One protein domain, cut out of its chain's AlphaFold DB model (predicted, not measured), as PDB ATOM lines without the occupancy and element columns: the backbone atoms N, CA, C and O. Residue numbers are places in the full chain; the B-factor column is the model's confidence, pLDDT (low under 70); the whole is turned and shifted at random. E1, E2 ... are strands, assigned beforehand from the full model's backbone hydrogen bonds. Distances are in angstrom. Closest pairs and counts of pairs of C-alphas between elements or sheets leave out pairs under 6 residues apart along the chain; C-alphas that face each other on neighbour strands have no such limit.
ATOM      1  N   ILE A  51     144.871 156.226 142.535       92.96
ATOM      2  CA  ILE A  51     144.522 156.410 143.952       92.96
ATOM      3  C   ILE A  51     145.580 155.758 144.859       92.96
ATOM      4  O   ILE A  51     146.048 154.650 144.605       92.96
ATOM      5  N   GLY A  52     145.979 156.471 145.912       92.55
ATOM      6  CA  GLY A  52     147.025 156.085 146.859       92.55
ATOM      7  C   GLY A  52     148.447 156.470 146.436       92.55
ATOM      8  O   GLY A  52     149.354 156.433 147.269       92.55
ATOM      9  N   GLN A  53     148.674 156.878 145.182       94.85
ATOM     10  CA  GLN A  53     150.009 157.262 144.719       94.85
ATOM     11  C   GLN A  53     150.423 158.637 145.250       94.85
ATOM     12  O   GLN A  53     149.638 159.587 145.256       94.85
ATOM     13  N   VAL A  54     151.688 158.743 145.664       95.09
ATOM     14  CA  VAL A  54     152.319 160.018 146.017       95.09
ATOM     15  C   VAL A  54     153.089 160.534 144.814       95.09
ATOM     16  O   VAL A  54     153.961 159.843 144.290       95.09
ATOM     17  N   TYR A  55     152.802 161.763 144.413       94.93
ATOM     18  CA  TYR A  55     153.425 162.402 143.268       94.93
ATOM     19  C   TYR A  55     153.840 163.840 143.575       94.93
ATOM     20  O   TYR A  55     153.453 164.423 144.590       94.93
ATOM     21  N   TYR A  56     154.680 164.402 142.709       94.49
ATOM     22  CA  TYR A  56     155.222 165.749 142.844       94.49
ATOM     23  C   TYR A  56     154.804 166.556 141.615       94.49
ATOM     24  O   TYR A  56     155.488 166.451 140.600       94.49
ATOM     25  N   PRO A  57     153.736 167.373 141.701       92.75
ATOM     26  CA  PRO A  57     153.216 168.132 140.558       92.75
ATOM     27  C   PRO A  57     154.223 169.106 139.927       92.75
ATOM     28  O   PRO A  57     153.962 169.703 138.899       92.75
ATOM     29  N   GLY A  58     155.364 169.344 140.572       91.15
ATOM     30  CA  GLY A  58     156.405 170.219 140.064       91.15
ATOM     31  C   GLY A  58     157.641 170.195 140.952       91.15
ATOM     32  O   GLY A  58     157.621 169.707 142.086       91.15
ATOM     33  N   SER A  59     158.734 170.773 140.457       89.90
ATOM     34  CA  SER A  59     160.021 170.815 141.171       89.90
ATOM     35  C   SER A  59     159.980 171.632 142.471       89.90
ATOM     36  O   SER A  59     160.772 171.371 143.378       89.90
ATOM     37  N   THR A  60     159.040 172.579 142.568       92.98
ATOM     38  CA  THR A  60     158.785 173.441 143.733       92.98
ATOM     39  C   THR A  60     157.470 173.117 144.458       92.98
ATOM     40  O   THR A  60     157.153 173.737 145.474       92.98
ATOM     41  N   ALA A  61     156.691 172.147 143.960       93.70
ATOM     42  CA  ALA A  61     155.396 171.776 144.524       93.70
ATOM     43  C   ALA A  61     155.554 170.811 145.707       93.70
ATOM     44  O   ALA A  61     156.527 170.061 145.797       93.70
ATOM     45  N   CYS A  62     154.604 170.828 146.644       95.46
ATOM     46  CA  CYS A  62     154.590 169.842 147.725       95.46
ATOM     47  C   CYS A  62     154.225 168.451 147.187       95.46
ATOM     48  O   CYS A  62     153.525 168.368 146.179       95.46
ATOM     49  N   PRO A  63     154.669 167.366 147.849       95.54
ATOM     50  CA  PRO A  63     154.154 166.037 147.549       95.54
ATOM     51  C   PRO A  63     152.638 166.004 147.762       95.54
ATOM     52  O   PRO A  63     152.132 166.497 148.775       95.54
ATOM     53  N   CYS A  64     151.938 165.402 146.811       95.79
ATOM     54  CA  CYS A  64     150.503 165.193 146.859       95.79
ATOM     55  C   CYS A  64     150.218 163.698 146.856       95.79
ATOM     56  O   CYS A  64     150.830 162.951 146.098       95.79
ATOM     57  N   THR A  65     149.286 163.269 147.697       96.28
ATOM     58  CA  THR A  65     148.741 161.915 147.654       96.28
ATOM     59  C   THR A  65     147.436 161.957 146.881       96.28
ATOM     60  O   THR A  65     146.555 162.754 147.207       96.28
ATOM     61  N   CYS A  66     147.295 161.113 145.864       95.40
ATOM     62  CA  CYS A  66     146.034 160.999 145.155       95.40
ATOM     63  C   CYS A  66     145.013 160.258 146.023       95.40
ATOM     64  O   CYS A  66     145.231 159.104 146.389       95.40
ATOM     65  N   THR A  67     143.917 160.923 146.374       94.26
ATOM     66  CA  THR A  67     142.808 160.327 147.126       94.26
ATOM     67  C   THR A  67     141.566 160.266 146.253       94.26
ATOM     68  O   THR A  67     141.504 160.902 145.202       94.26
ATOM     69  N   GLU A  68     140.566 159.504 146.683       91.37
ATOM     70  CA  GLU A  68     139.296 159.415 145.966       91.37
ATOM     71  C   GLU A  68     138.576 160.762 145.801       91.37
ATOM     72  O   GLU A  68     137.833 160.941 144.837       91.37
ATOM     73  N   ASP A  69     138.805 161.702 146.716       91.55
ATOM     74  CA  ASP A  69     138.206 163.040 146.690       91.55
ATOM     75  C   ASP A  69     139.075 164.062 145.935       91.55
ATOM     76  O   ASP A  69     138.710 165.230 145.806       91.55
ATOM     77  N   GLY A  70     140.235 163.631 145.428       90.60
ATOM     78  CA  GLY A  70     141.197 164.462 144.711       90.60
ATOM     79  C   GLY A  70     142.595 164.470 145.340       90.60
ATOM     80  O   GLY A  70     142.905 163.683 146.241       90.60
ATOM     81  N   PRO A  71     143.497 165.338 144.855       94.06
ATOM     82  CA  PRO A  71     144.872 165.383 145.331       94.06
ATOM     83  C   PRO A  71     144.991 166.091 146.684       94.06
ATOM     84  O   PRO A  71     144.644 167.262 146.831       94.06
ATOM     85  N   VAL A  72     145.554 165.398 147.671       95.76
ATOM     86  CA  VAL A  72     145.819 165.946 149.006       95.76
ATOM     87  C   VAL A  72     147.302 166.276 149.125       95.76
ATOM     88  O   VAL A  72     148.145 165.399 149.310       95.76
ATOM     89  N   CYS A  73     147.626 167.561 149.008       95.23
ATOM     90  CA  CYS A  73     148.995 168.061 149.075       95.23
ATOM     91  C   CYS A  73     149.328 168.545 150.485       95.23
ATOM     92  O   CYS A  73     148.814 169.567 150.943       95.23
ATOM     93  N   VAL A  74     150.223 167.837 151.172       93.49
ATOM     94  CA  VAL A  74     150.631 168.191 152.537       93.49
ATOM     95  C   VAL A  74     152.049 168.734 152.512       93.49
ATOM     96  O   VAL A  74     152.968 168.104 151.989       93.49
ATOM     97  N   ARG A  75     152.256 169.910 153.115       93.04
ATOM     98  CA  ARG A  75     153.603 170.456 153.300       93.04
ATOM     99  C   ARG A  75     154.344 169.624 154.354       93.04
ATOM    100  O   ARG A  75     153.927 169.633 155.514       93.04
ATOM    101  N   PRO A  76     155.446 168.942 154.000       93.60
ATOM    102  CA  PRO A  76     156.234 168.208 154.978       93.60
ATOM    103  C   PRO A  76     156.963 169.175 155.924       93.60
ATOM    104  O   PRO A  76     157.076 170.376 155.661       93.60
ATOM    105  N   LYS A  77     157.503 168.654 157.032       94.66
ATOM    106  CA  LYS A  77     158.378 169.434 157.920       94.66
ATOM    107  C   LYS A  77     159.644 169.843 157.157       94.66
ATOM    108  O   LYS A  77     160.530 169.020 156.948       94.66
ATOM    109  N   CYS A  78     159.724 171.102 156.739       95.51
ATOM    110  CA  CYS A  78     160.882 171.601 156.003       95.51
ATOM    111  C   CYS A  78     162.088 171.877 156.920       95.51
ATOM    112  O   CYS A  78     161.906 172.248 158.086       95.51
ATOM    113  N   PRO A  79     163.326 171.738 156.404       94.93
ATOM    114  CA  PRO A  79     164.530 172.042 157.165       94.93
ATOM    115  C   PRO A  79     164.665 173.551 157.408       94.93
ATOM    116  O   PRO A  79     164.224 174.381 156.610       94.93
ATOM    117  N   ARG A  80     165.317 173.921 158.514       95.17
ATOM    118  CA  ARG A  80     165.702 175.313 158.784       95.17
ATOM    119  C   ARG A  80     166.929 175.666 157.944       95.17
ATOM    120  O   ARG A  80     167.919 174.940 157.957       95.17
ATOM    121  N   ILE A  81     166.871 176.789 157.233       94.41
ATOM    122  CA  ILE A  81     167.998 177.291 156.442       94.41
ATOM    123  C   ILE A  81     168.923 178.110 157.337       94.41
ATOM    124  O   ILE A  81     168.474 178.995 158.063       94.41
ATOM    125  N   HIS A  82     170.222 177.821 157.274       90.61
ATOM    126  CA  HIS A  82     171.228 178.584 158.003       90.61
ATOM    127  C   HIS A  82     171.224 180.055 157.532       90.61
ATOM    128  O   HIS A  82     171.237 180.278 156.319       90.61
ATOM    129  N   PRO A  83     171.341 181.065 158.422       87.03
ATOM    130  CA  PRO A  83     171.389 182.496 158.058       87.03
ATOM    131  C   PRO A  83     172.496 182.908 157.074       87.03
ATOM    132  O   PRO A  83     172.564 184.046 156.629       87.03
ATOM    133  N   ARG A  84     173.405 181.984 156.761       86.24
ATOM    134  CA  ARG A  84     174.576 182.189 155.903       86.24
ATOM    135  C   ARG A  84     174.413 181.561 154.530       86.24
ATOM    136  O   ARG A  84     175.373 181.486 153.763       86.24
ATOM    137  N   CYS A  85     173.222 181.047 154.253       92.42
ATOM    138  CA  CYS A  85     172.893 180.548 152.944       92.42
ATOM    139  C   CYS A  85     172.879 181.712 151.957       92.42
ATOM    140  O   CYS A  85     172.144 182.677 152.146       92.42
ATOM    141  N   THR A  86     173.705 181.628 150.921       91.55
ATOM    142  CA  THR A  86     173.778 182.649 149.872       91.55
ATOM    143  C   THR A  86     172.922 182.284 148.669       91.55
ATOM    144  O   THR A  86     172.489 183.171 147.941       91.55
ATOM    145  N   ARG A  87     172.648 180.989 148.463       94.82
ATOM    146  CA  ARG A  87     171.760 180.510 147.403       94.82
ATOM    147  C   ARG A  87     170.845 179.408 147.922       94.82
ATOM    148  O   ARG A  87     171.318 178.379 148.405       94.82
ATOM    149  N   ILE A  88     169.542 179.623 147.775       95.78
ATOM    150  CA  ILE A  88     168.496 178.664 148.128       95.78
ATOM    151  C   ILE A  88     168.006 177.982 146.851       95.78
ATOM    152  O   ILE A  88     167.679 178.650 145.872       95.78
ATOM    153  N   LYS A  89     167.916 176.655 146.896       95.65
ATOM    154  CA  LYS A  89     167.240 175.814 145.909       95.65
ATOM    155  C   LYS A  89     166.046 175.142 146.573       95.65
ATOM    156  O   LYS A  89     166.070 174.895 147.770       95.65
ATOM    157  N   TYR A  90     165.012 174.817 145.814       94.52
ATOM    158  CA  TYR A  90     163.868 174.072 146.331       94.52
ATOM    159  C   TYR A  90     163.956 172.603 145.918       94.52
ATOM    160  O   TYR A  90     164.335 172.285 144.788       94.52
ATOM    161  N   LYS A  91     163.637 171.708 146.853       92.31
ATOM    162  CA  LYS A  91     163.356 170.299 146.576       92.31
ATOM    163  C   LYS A  91     161.897 170.069 146.928       92.31
ATOM    164  O   LYS A  91     161.554 170.096 148.114       92.31
ATOM    165  N   SER A  92     161.056 169.883 145.912       92.96
ATOM    166  CA  SER A  92     159.606 169.957 146.110       92.96
ATOM    167  C   SER A  92     159.299 171.326 146.743       92.96
ATOM    168  O   SER A  92     159.962 172.309 146.428       92.96
ATOM    169  N   CYS A  93     158.399 171.426 147.716       94.50
ATOM    170  CA  CYS A  93     158.120 172.709 148.364       94.50
ATOM    171  C   CYS A  93     159.064 173.118 149.506       94.50
ATOM    172  O   CYS A  93     158.817 174.144 150.144       94.50
ATOM    173  N   CYS A  94     160.129 172.361 149.796       96.09
ATOM    174  CA  CYS A  94     161.048 172.703 150.882       96.09
ATOM    175  C   CYS A  94     162.329 173.383 150.379       96.09
ATOM    176  O   CYS A  94     162.953 172.895 149.431       96.09
ATOM    177  N   PRO A  95     162.770 174.474 151.034       95.82
ATOM    178  CA  PRO A  95     164.035 175.108 150.709       95.82
ATOM    179  C   PRO A  95     165.208 174.232 151.167       95.82
ATOM    180  O   PRO A  95     165.162 173.581 152.209       95.82
ATOM    181  N   VAL A  96     166.287 174.259 150.394       95.59
ATOM    182  CA  VAL A  96     167.568 173.598 150.638       95.59
ATOM    183  C   VAL A  96     168.669 174.602 150.320       95.59
ATOM    184  O   VAL A  96     168.615 175.304 149.309       95.59
ATOM    185  N   CYS A  97     169.679 174.691 151.181       96.05
ATOM    186  CA  CYS A  97     170.801 175.579 150.913       96.05
ATOM    187  C   CYS A  97     171.745 174.958 149.877       96.05
ATOM    188  O   CYS A  97     172.334 173.911 150.133       96.05
ATOM    189  N   GLU A  98     171.888 175.600 148.718       95.71
ATOM    190  CA  GLU A  98     172.782 175.163 147.639       95.71
ATOM    191  C   GLU A  98     174.214 175.661 147.865       95.71
ATOM    192  O   GLU A  98     175.176 174.947 147.591       95.71
ATOM    193  N   ALA A  99     174.365 176.879 148.393       93.27
ATOM    194  CA  ALA A  99     175.664 177.478 148.668       93.27
ATOM    195  C   ALA A  99     175.659 178.254 149.988       93.27
ATOM    196  O   ALA A  99     174.730 179.005 150.290       93.27
ATOM    197  N   VAL A 100     176.734 178.092 150.761       90.66
ATOM    198  CA  VAL A 100     176.962 178.779 152.039       90.66
ATOM    199  C   VAL A 100     178.062 179.826 151.869       90.66
ATOM    200  O   VAL A 100     179.014 179.618 151.112       90.66
ATOM    201  N   SER A 101     177.956 180.950 152.585       89.02
ATOM    202  CA  SER A 101     178.970 182.005 152.559       89.02
ATOM    203  C   SER A 101     180.351 181.454 152.942       89.02
ATOM    204  O   SER A 101     180.533 180.872 154.012       89.02
TER     205      SER A 101
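AT A GLANCE: This is residues 51 to 101 of the 242 residues of the protein "Si:dkey-283b1.7" of Danio rerio (UniProt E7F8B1). Two small two-strand hairpins, E1-E2 and E3-E4, stand one after the other along a thin rod, joined by a long link from E2 to E3. Before them, residues 54 to 55 pair briefly with E1 on the way into the first hairpin. The printed part has 51 residues, with no named helix and four named strands in the order E1, E2, E3, E4, in two antiparallel sheets of two strands each. The class is all strand, though under half of the residues, 22 of 51, are in named strands. The whole is loose, with a radius of gyration of the C-alphas of 13.7 A, and spans 46 by 17 by 11 A.

IN THESE COORDINATES: Residues 51 to 63 hold no named element. E1 is residues 64 to 67, beginning at C-alpha 64 (150.503, 165.193, 146.859), and E2 is residues 70 to 73. E3, residues 85 to 91, is 15.4 A long. E4, residues 94 to 100, is 17.1 A long and ends at C-alpha 100 (176.962, 178.779, 152.039).

HOW THE PARTS SIT: Residues 54 to 55 pair antiparallel with residues 64 to 65 of E1. E1 and E2 form a hairpin, antiparallel at 151 degrees, with N 65 and O 72 within hydrogen-bond range at 2.9 A. E3 and E4 form a second hairpin, antiparallel at 146 degrees, with N 96 and O 89 within hydrogen-bond range at 2.7 A. E1 and E2 are each apart from E3 and E4.

THE WHOLE: The C-alphas farthest apart, those of Glu 68 and Ser 101, are 46.1 A apart. The printed part has no cut. The link from E2 to E3, with 11 residues, is long; those from E1 to E2 and E3 to E4 are tight. The mean pLDDT of the printed part is 93.6, and no printed residue is under 70.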